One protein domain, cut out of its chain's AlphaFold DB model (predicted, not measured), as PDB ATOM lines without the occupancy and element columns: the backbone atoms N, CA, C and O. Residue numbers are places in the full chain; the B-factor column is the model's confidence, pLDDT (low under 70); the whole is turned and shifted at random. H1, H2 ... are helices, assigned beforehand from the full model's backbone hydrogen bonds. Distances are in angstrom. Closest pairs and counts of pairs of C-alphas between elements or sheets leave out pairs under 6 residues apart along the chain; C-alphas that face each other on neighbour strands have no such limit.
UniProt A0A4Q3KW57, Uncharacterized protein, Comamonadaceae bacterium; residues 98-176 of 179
ATOM      1  N   ALA A  98     -28.829 -37.271  -1.853       96.56
ATOM      2  CA  ALA A  98     -28.306 -37.963  -3.030       96.56
ATOM      3  C   ALA A  98     -28.613 -37.245  -4.355       96.56
ATOM      4  O   ALA A  98     -28.085 -37.649  -5.389       96.56
ATOM      5  N   ALA A  99     -29.442 -36.192  -4.356       96.44
ATOM      6  CA  ALA A  99     -29.886 -35.526  -5.583       96.44
ATOM      7  C   ALA A  99     -28.742 -35.060  -6.514       96.44
ATOM      8  O   ALA A  99     -28.869 -35.274  -7.721       96.44
ATOM      9  N   PRO A 100     -27.617 -34.497  -6.019       98.12
ATOM     10  CA  PRO A 100     -26.486 -34.147  -6.881       98.12
ATOM     11  C   PRO A 100     -25.857 -35.364  -7.574       98.12
ATOM     12  O   PRO A 100     -25.685 -35.356  -8.790       98.12
ATOM     13  N   ASP A 101     -25.594 -36.443  -6.829       97.75
ATOM     14  CA  ASP A 101     -24.979 -37.661  -7.378       97.75
ATOM     15  C   ASP A 101     -25.917 -38.361  -8.371       97.75
ATOM     16  O   ASP A 101     -25.484 -38.899  -9.391       97.75
ATOM     17  N   LEU A 102     -27.226 -38.338  -8.092       97.38
ATOM     18  CA  LEU A 102     -28.249 -38.860  -8.996       97.38
ATOM     19  C   LEU A 102     -28.303 -38.064 -10.304       97.38
ATOM     20  O   LEU A 102     -28.440 -38.670 -11.366       97.38
ATOM     21  N   LEU A 103     -28.171 -36.734 -10.255       97.94
ATOM     22  CA  LEU A 103     -28.110 -35.906 -11.459       97.94
ATOM     23  C   LEU A 103     -26.883 -36.259 -12.308       97.94
ATOM     24  O   LEU A 103     -27.022 -36.495 -13.507       97.94
ATOM     25  N   GLU A 104     -25.703 -36.359 -11.695       97.12
ATOM     26  CA  GLU A 104     -24.479 -36.762 -12.396       97.12
ATOM     27  C   GLU A 104     -24.608 -38.158 -13.021       97.12
ATOM     28  O   GLU A 104     -24.243 -38.367 -14.181       97.12
ATOM     29  N   ALA A 105     -25.182 -39.111 -12.281       97.50
ATOM     30  CA  ALA A 105     -25.442 -40.463 -12.760       97.50
ATOM     31  C   ALA A 105     -26.403 -40.485 -13.960       97.50
ATOM     32  O   ALA A 105     -26.181 -41.236 -14.913       97.50
ATOM     33  N   LEU A 106     -27.457 -39.662 -13.933       97.25
ATOM     34  CA  LEU A 106     -28.420 -39.550 -15.028       97.25
ATOM     35  C   LEU A 106     -27.803 -38.904 -16.267       97.25
ATOM     36  O   LEU A 106     -27.990 -39.437 -17.355       97.25
ATOM     37  N   VAL A 107     -27.018 -37.834 -16.115       96.12
ATOM     38  CA  VAL A 107     -26.287 -37.203 -17.229       96.12
ATOM     39  C   VAL A 107     -25.311 -38.195 -17.865       96.12
ATOM     40  O   VAL A 107     -25.279 -38.350 -19.086       96.12
ATOM     41  N   TRP A 108     -24.563 -38.941 -17.047       95.50
ATOM     42  CA  TRP A 108     -23.683 -39.992 -17.556       95.50
ATOM     43  C   TRP A 108     -24.466 -41.112 -18.254       95.50
ATOM     44  O   TRP A 108     -23.985 -41.669 -19.233       95.50
ATOM     45  N   ARG A 109     -25.665 -41.479 -17.788       96.00
ATOM     46  CA  ARG A 109     -26.463 -42.536 -18.429       96.00
ATOM     47  C   ARG A 109     -27.102 -42.071 -19.739       96.00
ATOM     48  O   ARG A 109     -27.139 -42.854 -20.690       96.00
ATOM     49  N   GLU A 110     -27.586 -40.833 -19.777       95.50
ATOM     50  CA  GLU A 110     -28.277 -40.214 -20.914       95.50
ATOM     51  C   GLU A 110     -27.376 -40.116 -22.149       95.50
ATOM     52  O   GLU A 110     -27.851 -40.305 -23.266       95.50
ATOM     53  N   GLN A 111     -26.056 -39.990 -21.971       93.50
ATOM     54  CA  GLN A 111     -25.114 -39.989 -23.094       93.50
ATOM     55  C   GLN A 111     -25.154 -41.273 -23.947       93.50
ATOM     56  O   GLN A 111     -24.691 -41.259 -25.083       93.50
ATOM     57  N   PHE A 112     -25.663 -42.391 -23.428       94.50
ATOM     58  CA  PHE A 112     -25.772 -43.639 -24.190       94.50
ATOM     59  C   PHE A 112     -27.124 -43.796 -24.885       94.50
ATOM     60  O   PHE A 112     -27.297 -44.717 -25.680       94.50
ATOM     61  N   GLU A 113     -28.084 -42.930 -24.571       95.69
ATOM     62  CA  GLU A 113     -29.381 -42.927 -25.227       95.69
ATOM     63  C   GLU A 113     -29.263 -42.253 -26.599       95.69
ATOM     64  O   GLU A 113     -28.476 -41.321 -26.808       95.69
ATOM     65  N   ARG A 114     -30.038 -42.761 -27.557       96.38
ATOM     66  CA  ARG A 114     -30.106 -42.205 -28.910       96.38
ATOM     67  C   ARG A 114     -30.900 -40.904 -28.885       96.38
ATOM     68  O   ARG A 114     -32.020 -40.877 -28.368       96.38
ATOM     69  N   ARG A 115     -30.354 -39.841 -29.475       95.06
ATOM     70  CA  ARG A 115     -31.038 -38.541 -29.561       95.06
ATOM     71  C   ARG A 115     -32.100 -38.536 -30.672       95.06
ATOM     72  O   ARG A 115     -32.001 -39.317 -31.619       95.06
ATOM     73  N   PRO A 116     -33.132 -37.674 -30.597       96.94
ATOM     74  CA  PRO A 116     -34.096 -37.528 -31.685       96.94
ATOM     75  C   PRO A 116     -33.403 -37.163 -33.005       96.94
ATOM     76  O   PRO A 116     -32.664 -36.186 -33.060       96.94
ATOM     77  N   GLY A 117     -33.650 -37.951 -34.054       96.50
ATOM     78  CA  GLY A 117     -33.042 -37.765 -35.377       96.50
ATOM     79  C   GLY A 117     -31.652 -38.381 -35.548       96.50
ATOM     80  O   GLY A 117     -31.179 -38.419 -36.673       96.50
ATOM     81  N   GLU A 118     -31.045 -38.891 -34.474       96.81
ATOM     82  CA  GLU A 118     -29.732 -39.538 -34.518       96.81
ATOM     83  C   GLU A 118     -29.859 -40.973 -35.050       96.81
ATOM     84  O   GLU A 118     -30.727 -41.736 -34.603       96.81
ATOM     85  N   ASP A 119     -28.999 -41.359 -35.988       97.00
ATOM     86  CA  ASP A 119     -28.862 -42.752 -36.409       97.00
ATOM     87  C   ASP A 119     -27.880 -43.540 -35.517       97.00
ATOM     88  O   ASP A 119     -27.266 -43.026 -34.581       97.00
ATOM     89  N   SER A 120     -27.754 -44.848 -35.757       95.19
ATOM     90  CA  SER A 120     -26.869 -45.698 -34.950       95.19
ATOM     91  C   SER A 120     -25.388 -45.333 -35.074       95.19
ATOM     92  O   SER A 120     -24.640 -45.537 -34.115       95.19
ATOM     93  N   ASN A 121     -24.963 -44.827 -36.230       95.62
ATOM     94  CA  ASN A 121     -23.583 -44.432 -36.473       95.62
ATOM     95  C   ASN A 121     -23.279 -43.102 -35.775       95.62
ATOM     96  O   ASN A 121     -22.280 -42.999 -35.074       95.62
ATOM     97  N   GLU A 122     -24.173 -42.123 -35.863       96.94
ATOM     98  CA  GLU A 122     -24.049 -40.845 -35.157       96.94
ATOM     99  C   GLU A 122     -23.993 -41.041 -33.633       96.94
ATOM    100  O   GLU A 122     -23.093 -40.511 -32.975       96.94
ATOM    101  N   THR A 123     -24.853 -41.903 -33.065       96.75
ATOM    102  CA  THR A 123     -24.767 -42.271 -31.639       96.75
ATOM    103  C   THR A 123     -23.421 -42.921 -31.309       96.75
ATOM    104  O   THR A 123     -22.810 -42.613 -30.280       96.75
ATOM    105  N   PHE A 124     -22.940 -43.829 -32.166       96.31
ATOM    106  CA  PHE A 124     -21.658 -44.506 -31.979       96.31
ATOM    107  C   PHE A 124     -20.489 -43.511 -31.958       96.31
ATOM    108  O   PHE A 124     -19.625 -43.607 -31.075       96.31
ATOM    109  N   GLU A 125     -20.490 -42.565 -32.898       96.69
ATOM    110  CA  GLU A 125     -19.481 -41.523 -33.055       96.69
ATOM    111  C   GLU A 125     -19.458 -40.583 -31.852       96.69
ATOM    112  O   GLU A 125     -18.405 -40.425 -31.230       96.69
ATOM    113  N   ARG A 126     -20.619 -40.069 -31.435       97.00
ATOM    114  CA  ARG A 126     -20.751 -39.170 -30.283       97.00
ATOM    115  C   ARG A 126     -20.266 -39.800 -28.980       97.00
ATOM    116  O   ARG A 126     -19.541 -39.163 -28.218       97.00
ATOM    117  N   ILE A 127     -20.641 -41.051 -28.701       97.25
ATOM    118  CA  ILE A 127     -20.128 -41.769 -27.521       97.25
ATOM    119  C   ILE A 127     -18.603 -41.916 -27.623       97.25
ATOM    120  O   ILE A 127     -17.888 -41.758 -26.633       97.25
ATOM    121  N   GLY A 128     -18.096 -42.185 -28.830       97.19
ATOM    122  CA  GLY A 128     -16.665 -42.246 -29.099       97.19
ATOM    123  C   GLY A 128     -15.936 -40.926 -28.835       97.19
ATOM    124  O   GLY A 128     -14.842 -40.957 -28.280       97.19
ATOM    125  N   GLU A 129     -16.529 -39.784 -29.179       97.00
ATOM    126  CA  GLU A 129     -15.971 -38.454 -28.893       97.00
ATOM    127  C   GLU A 129     -15.894 -38.169 -27.392       97.00
ATOM    128  O   GLU A 129     -14.883 -37.649 -26.917       97.00
ATOM    129  N   VAL A 130     -16.932 -38.529 -26.629       96.88
ATOM    130  CA  VAL A 130     -16.914 -38.369 -25.167       96.88
ATOM    131  C   VAL A 130     -15.814 -39.227 -24.546       96.88
ATOM    132  O   VAL A 130     -14.990 -38.713 -23.792       96.88
ATOM    133  N   PHE A 131     -15.745 -40.505 -24.924       97.81
ATOM    134  CA  PHE A 131     -14.696 -41.410 -24.462       97.81
ATOM    135  C   PHE A 131     -13.297 -40.892 -24.816       97.81
ATOM    136  O   PHE A 131     -12.404 -40.898 -23.968       97.81
ATOM    137  N   HIS A 132     -13.107 -40.394 -26.040       97.56
ATOM    138  CA  HIS A 132     -11.826 -39.846 -26.471       97.56
ATOM    139  C   HIS A 132     -11.438 -38.601 -25.673       97.56
ATOM    140  O   HIS A 132     -10.301 -38.498 -25.220       97.56
ATOM    141  N   ARG A 133     -12.383 -37.687 -25.434       97.56
ATOM    142  CA  ARG A 133     -12.151 -36.491 -24.617       97.56
ATOM    143  C   ARG A 133     -11.752 -36.835 -23.181       97.56
ATOM    144  O   ARG A 133     -10.928 -36.134 -22.605       97.56
ATOM    145  N   GLU A 134     -12.341 -37.875 -22.602       96.69
ATOM    146  CA  GLU A 134     -12.125 -38.231 -21.195       96.69
ATOM    147  C   GLU A 134     -10.912 -39.134 -20.964       96.69
ATOM    148  O   GLU A 134     -10.334 -39.108 -19.880       96.69
ATOM    149  N   THR A 135     -10.514 -39.925 -21.962       97.31
ATOM    150  CA  THR A 135      -9.474 -40.954 -21.793       97.31
ATOM    151  C   THR A 135      -8.281 -40.796 -22.732       97.31
ATOM    152  O   THR A 135      -7.242 -41.408 -22.509       97.31
ATOM    153  N   GLY A 136      -8.415 -40.010 -23.801       97.25
ATOM    154  CA  GLY A 136      -7.428 -39.898 -24.876       97.25
ATOM    155  C   GLY A 136      -7.426 -41.071 -25.867       97.25
ATOM    156  O   GLY A 136      -6.759 -40.990 -26.899       97.25
ATOM    157  N   TYR A 137      -8.192 -42.141 -25.631       97.25
ATOM    158  CA  TYR A 137      -8.233 -43.317 -26.506       97.25
ATOM    159  C   TYR A 137      -9.372 -43.246 -27.528       97.25
ATOM    160  O   TYR A 137     -10.419 -42.651 -27.290       97.25
ATOM    161  N   LEU A 138      -9.189 -43.880 -28.689       96.81
ATOM    162  CA  LEU A 138     -10.295 -44.123 -29.614       96.81
ATOM    163  C   LEU A 138     -11.132 -45.302 -29.119       96.81
ATOM    164  O   LEU A 138     -10.586 -46.338 -28.741       96.81
ATOM    165  N   ARG A 139     -12.457 -45.166 -29.172       95.56
ATOM    166  CA  ARG A 139     -13.392 -46.220 -28.761       95.56
ATOM    167  C   ARG A 139     -13.114 -47.547 -29.497       95.56
ATOM    168  O   ARG A 139     -12.814 -47.510 -30.697       95.56
ATOM    169  N   PRO A 140     -13.230 -48.715 -28.830       95.25
ATOM    170  CA  PRO A 140     -13.186 -50.011 -29.504       95.25
ATOM    171  C   PRO A 140     -14.163 -50.073 -30.689       95.25
ATOM    172  O   PRO A 140     -15.285 -49.576 -30.608       95.25
ATOM    173  N   GLY A 141     -13.711 -50.646 -31.805       92.00
ATOM    174  CA  GLY A 141     -14.434 -50.645 -33.084       92.00
ATOM    175  C   GLY A 141     -14.052 -49.514 -34.047       92.00
ATOM    176  O   GLY A 141     -14.325 -49.640 -35.233       92.00
ATOM    177  N   LYS A 142     -13.371 -48.453 -33.585       92.50
ATOM    178  CA  LYS A 142     -12.710 -47.487 -34.483       92.50
ATOM    179  C   LYS A 142     -11.324 -47.975 -34.897       92.50
ATOM    180  O   LYS A 142     -10.616 -48.580 -34.080       92.50
ATOM    181  N   ASP A 143     -10.916 -47.640 -36.114       92.06
ATOM    182  CA  ASP A 143      -9.556 -47.878 -36.597       92.06
ATOM    183  C   ASP A 143      -8.565 -46.967 -35.861       92.06
ATOM    184  O   ASP A 143      -8.758 -45.757 -35.750       92.06
ATOM    185  N   CYS A 144      -7.503 -47.556 -35.309       91.38
ATOM    186  CA  CYS A 144      -6.470 -46.837 -34.568       91.38
ATOM    187  C   CYS A 144      -5.097 -47.420 -34.897       91.38
ATOM    188  O   CYS A 144      -4.877 -48.613 -34.711       91.38
ATOM    189  N   CYS A 145      -4.167 -46.576 -35.347       93.44
ATOM    190  CA  CYS A 145      -2.785 -46.970 -35.631       93.44
ATOM    191  C   CYS A 145      -1.831 -46.785 -34.439       93.44
ATOM    192  O   CYS A 145      -0.713 -47.288 -34.476       93.44
ATOM    193  N   PHE A 146      -2.256 -46.070 -33.391       94.19
ATOM    194  CA  PHE A 146      -1.401 -45.720 -32.251       94.19
ATOM    195  C   PHE A 146      -1.524 -46.693 -31.078       94.19
ATOM    196  O   PHE A 146      -0.534 -46.981 -30.415       94.19
ATOM    197  N   ASN A 147      -2.736 -47.185 -30.812       95.19
ATOM    198  CA  ASN A 147      -3.033 -48.001 -29.640       95.19
ATOM    199  C   ASN A 147      -3.608 -49.362 -30.066       95.19
ATOM    200  O   ASN A 147      -4.613 -49.379 -30.792       95.19
ATOM    201  N   PRO A 148      -3.036 -50.488 -29.590       95.50
ATOM    202  CA  PRO A 148      -3.583 -51.822 -29.820       95.50
ATOM    203  C   PRO A 148      -5.040 -51.937 -29.364       95.50
ATOM    204  O   PRO A 148      -5.493 -51.202 -28.480       95.50
ATOM    205  N   HIS A 149      -5.784 -52.865 -29.964       94.88
ATOM    206  CA  HIS A 149      -7.191 -53.081 -29.629       94.88
ATOM    207  C   HIS A 149      -7.376 -53.405 -28.139       94.88
ATOM    208  O   HIS A 149      -8.272 -52.860 -27.503       94.88
ATOM    209  N   GLU A 150      -6.495 -54.225 -27.572       96.50
ATOM    210  CA  GLU A 150      -6.538 -54.687 -26.183       96.50
ATOM    211  C   GLU A 150      -6.435 -53.523 -25.193       96.50
ATOM    212  O   GLU A 150      -7.218 -53.442 -24.250       96.50
ATOM    213  N   ILE A 151      -5.526 -52.575 -25.447       96.75
ATOM    214  CA  ILE A 151      -5.341 -51.388 -24.600       96.75
ATOM    215  C   ILE A 151      -6.581 -50.492 -24.648       96.75
ATOM    216  O   ILE A 151      -7.050 -50.006 -23.619       96.75
ATOM    217  N   ARG A 152      -7.160 -50.301 -25.838       97.00
ATOM    218  CA  ARG A 152      -8.389 -49.508 -26.004       97.00
ATOM    219  C   ARG A 152      -9.593 -50.184 -25.356       97.00
ATOM    220  O   ARG A 152     -10.429 -49.495 -24.780       97.00
ATOM    221  N   GLN A 153      -9.675 -51.513 -25.442       97.81
ATOM    222  CA  GLN A 153     -10.721 -52.298 -24.796       97.81
ATOM    223  C   GLN A 153     -10.621 -52.193 -23.272       97.81
ATOM    224  O   GLN A 153     -11.626 -51.922 -22.624       97.81
ATOM    225  N   GLN A 154      -9.415 -52.302 -22.713       98.00
ATOM    226  CA  GLN A 154      -9.193 -52.115 -21.283       98.00
ATOM    227  C   GLN A 154      -9.615 -50.710 -20.823       98.00
ATOM    228  O   GLN A 154     -10.396 -50.587 -19.881       98.00
ATOM    229  N   ALA A 155      -9.165 -49.657 -21.513       98.06
ATOM    230  CA  ALA A 155      -9.537 -48.280 -21.180       98.06
ATOM    231  C   ALA A 155     -11.058 -48.054 -21.263       98.06
ATOM    232  O   ALA A 155     -11.644 -47.365 -20.427       98.06
ATOM    233  N   TRP A 156     -11.715 -48.661 -22.255       98.12
ATOM    234  CA  TRP A 156     -13.169 -48.644 -22.384       98.12
ATOM    235  C   TRP A 156     -13.862 -49.338 -21.208       98.12
ATOM    236  O   TRP A 156     -14.794 -48.777 -20.633       98.12
ATOM    237  N   ASP A 157     -13.402 -50.526 -20.824       98.38
ATOM    238  CA  ASP A 157     -13.980 -51.285 -19.717       98.38
ATOM    239  C   ASP A 157     -13.802 -50.552 -18.383       98.38
ATOM    240  O   ASP A 157     -14.746 -50.465 -17.598       98.38
ATOM    241  N   GLU A 158     -12.632 -49.958 -18.144       98.31
ATOM    242  CA  GLU A 158     -12.360 -49.118 -16.973       98.31
ATOM    243  C   GLU A 158     -13.285 -47.896 -16.928       98.31
ATOM    244  O   GLU A 158     -13.934 -47.649 -15.907       98.31
ATOM    245  N   TRP A 159     -13.423 -47.175 -18.044       97.75
ATOM    246  CA  TRP A 159     -14.309 -46.014 -18.156       97.75
ATOM    247  C   TRP A 159     -15.782 -46.381 -17.915       97.75
ATOM    248  O   TRP A 159     -16.482 -45.738 -17.122       97.75
ATOM    249  N   MET A 160     -16.247 -47.475 -18.525       98.19
ATOM    250  CA  MET A 160     -17.603 -47.993 -18.338       98.19
ATOM    251  C   MET A 160     -17.849 -48.455 -16.899       98.19
ATOM    252  O   MET A 160     -18.919 -48.196 -16.340       98.19
ATOM    253  N   ASN A 161     -16.880 -49.134 -16.284       98.12
ATOM    254  CA  ASN A 161     -16.984 -49.604 -14.907       98.12
ATOM    255  C   ASN A 161     -17.000 -48.442 -13.915       98.12
ATOM    256  O   ASN A 161     -17.831 -48.451 -13.007       98.12
ATOM    257  N   ALA A 162     -16.165 -47.421 -14.117       96.94
ATOM    258  CA  ALA A 162     -16.157 -46.217 -13.294       96.94
ATOM    259  C   ALA A 162     -17.510 -45.489 -13.349       96.94
ATOM    260  O   ALA A 162     -18.082 -45.153 -12.311       96.94
ATOM    261  N   GLY A 163     -18.075 -45.311 -14.546       96.81
ATOM    262  CA  GLY A 163     -19.399 -44.713 -14.708       96.81
ATOM    263  C   GLY A 163     -20.517 -45.531 -14.054       96.81
ATOM    264  O   GLY A 163     -21.316 -45.000 -13.283       96.81
ATOM    265  N   ARG A 164     -20.532 -46.856 -14.258       97.69
ATOM    266  CA  ARG A 164     -21.492 -47.758 -13.590       97.69
ATOM    267  C   ARG A 164     -21.342 -47.750 -12.070       97.69
ATOM    268  O   ARG A 164     -22.349 -47.846 -11.371       97.69
ATOM    269  N   ALA A 165     -20.119 -47.646 -11.555       96.81
ATOM    270  CA  ALA A 165     -19.862 -47.546 -10.124       96.81
ATOM    271  C   ALA A 165     -20.467 -46.261  -9.540       96.81
ATOM    272  O   ALA A 165     -21.146 -46.340  -8.521       96.81
ATOM    273  N   LYS A 166     -20.331 -45.115 -10.225       96.00
ATOM    274  CA  LYS A 166     -20.984 -43.853  -9.825       96.00
ATOM    275  C   LYS A 166     -22.506 -43.988  -9.765       96.00
ATOM    276  O   LYS A 166     -23.111 -43.610  -8.767       96.00
ATOM    277  N   VAL A 167     -23.120 -44.598 -10.785       97.31
ATOM    278  CA  VAL A 167     -24.576 -44.842 -10.805       97.31
ATOM    279  C   VAL A 167     -25.008 -45.710  -9.619       97.31
ATOM    280  O   VAL A 167     -25.967 -45.380  -8.923       97.31
ATOM    281  N   ARG A 168     -24.294 -46.813  -9.354       96.62
ATOM    282  CA  ARG A 168     -24.595 -47.703  -8.219       96.62
ATOM    283  C   ARG A 168     -24.433 -46.991  -6.879       96.62
ATOM    284  O   ARG A 168     -25.308 -47.127  -6.032       96.62
ATOM    285  N   ALA A 169     -23.367 -46.211  -6.711       95.62
ATOM    286  CA  ALA A 169     -23.121 -45.440  -5.497       95.62
ATOM    287  C   ALA A 169     -24.219 -44.391  -5.251       95.62
ATOM    288  O   ALA A 169     -24.718 -44.288  -4.132       95.62
ATOM    289  N   ALA A 170     -24.661 -43.674  -6.292       96.19
ATOM    290  CA  ALA A 170     -25.753 -42.705  -6.190       96.19
ATOM    291  C   ALA A 170     -27.075 -43.369  -5.763       96.19
ATOM    292  O   ALA A 170     -27.761 -42.877  -4.866       96.19
ATOM    293  N   ILE A 171     -27.408 -44.527  -6.347       95.12
ATOM    294  CA  ILE A 171     -28.595 -45.308  -5.967       95.12
ATOM    295  C   ILE A 171     -28.472 -45.832  -4.531       95.12
ATOM    296  O   ILE A 171     -29.431 -45.738  -3.763       95.12
ATOM    297  N   ALA A 172     -27.311 -46.365  -4.145       93.94
ATOM    298  CA  ALA A 172     -27.073 -46.863  -2.792       93.94
ATOM    299  C   ALA A 172     -27.236 -45.744  -1.755       93.94
ATOM    300  O   ALA A 172     -27.972 -45.908  -0.785       93.94
ATOM    301  N   LYS A 173     -26.671 -44.560  -2.019       92.69
ATOM    302  CA  LYS A 173     -26.844 -43.367  -1.181       92.69
ATOM    303  C   LYS A 173     -28.313 -42.946  -1.069       92.69
ATOM    304  O   LYS A 173     -28.789 -42.701   0.037       92.69
ATOM    305  N   ALA A 174     -29.042 -42.907  -2.185       93.44
ATOM    306  CA  ALA A 174     -30.453 -42.520  -2.218       93.44
ATOM    307  C   ALA A 174     -31.366 -43.503  -1.467       93.44
ATOM    308  O   ALA A 174     -32.339 -43.099  -0.836       93.44
ATOM    309  N   THR A 175     -31.050 -44.798  -1.527       90.75
ATOM    310  CA  THR A 175     -31.845 -45.872  -0.909       90.75
ATOM    311  C   THR A 175     -31.383 -46.233   0.502       90.75
ATOM    312  O   THR A 175     -32.098 -46.924   1.226       90.75
ATOM    313  N   GLY A 176     -30.199 -45.770   0.912       87.00
ATOM    314  CA  GLY A 176     -29.545 -46.204   2.142       87.00
ATOM    315  C   GLY A 176     -29.068 -47.658   2.111       87.00
ATOM    316  O   GLY A 176     -28.887 -48.249   3.175       87.00
TER     317      GLY A 176
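This is residues 98 to 176 of the 179 residues of an uncharacterized protein of Comamonadaceae bacterium (UniProt A0A4Q3KW57). A long helix, H3, makes one side of a flat, loose frame; H1 runs back along the later part of H3, and H2 juts from H3 nearly at a right angle, meeting it with its last turn. The chain passes from H1 to H2 at the far side of the frame, and a long loop, residues 136 to 148, leads from H2 into H3. The printed part has 79 residues with three named helices, in the order H1, H2, H3, and no named strand; the class is all helix. The whole is loose, with a radius of gyration of the C-alphas of 14.4 A, and spans 46 by 32 by 15 A.

H1, residues 98 to 110, touches H3, residues 149 to 175, which meets it with residues 163 to 174 alone. Their closest C-alphas are those of Ala 105 and Val 167, 4.9 A apart. They run opposite ways at a tilt of 35.5 degrees, only just steep. H2, residues 120 to 135, is apart from H1. H2 touches H3 with residues 131 to 135 alone, on residues 155 to 159 of H3; the closest C-alphas are those of Thr 135 and Ala 155, 7.4 A apart. H2 and H3 stand about perpendicular, at 87 degrees. In H1, H2 and H3 every O i to N i+4 pair is within hydrogen-bond range.

H1 begins at C-alpha 98 (-28.306, -37.963, -3.030) and is 18.0 A long. H2 begins at C-alpha 120 (-26.869, -45.698, -34.950) and is 22.3 A long. H3 is 38.5 A long and ends at C-alpha 175 (-31.845, -45.872, -0.909).

The two C-alphas farthest apart, those of Cys 145 and Gly 176, are 46.3 A apart. The printed part has no cut. The link from H1 to H2 is short, and that from H2 to H3 is long. The mean pLDDT of the printed part is 96.1, and no printed residue is under 70.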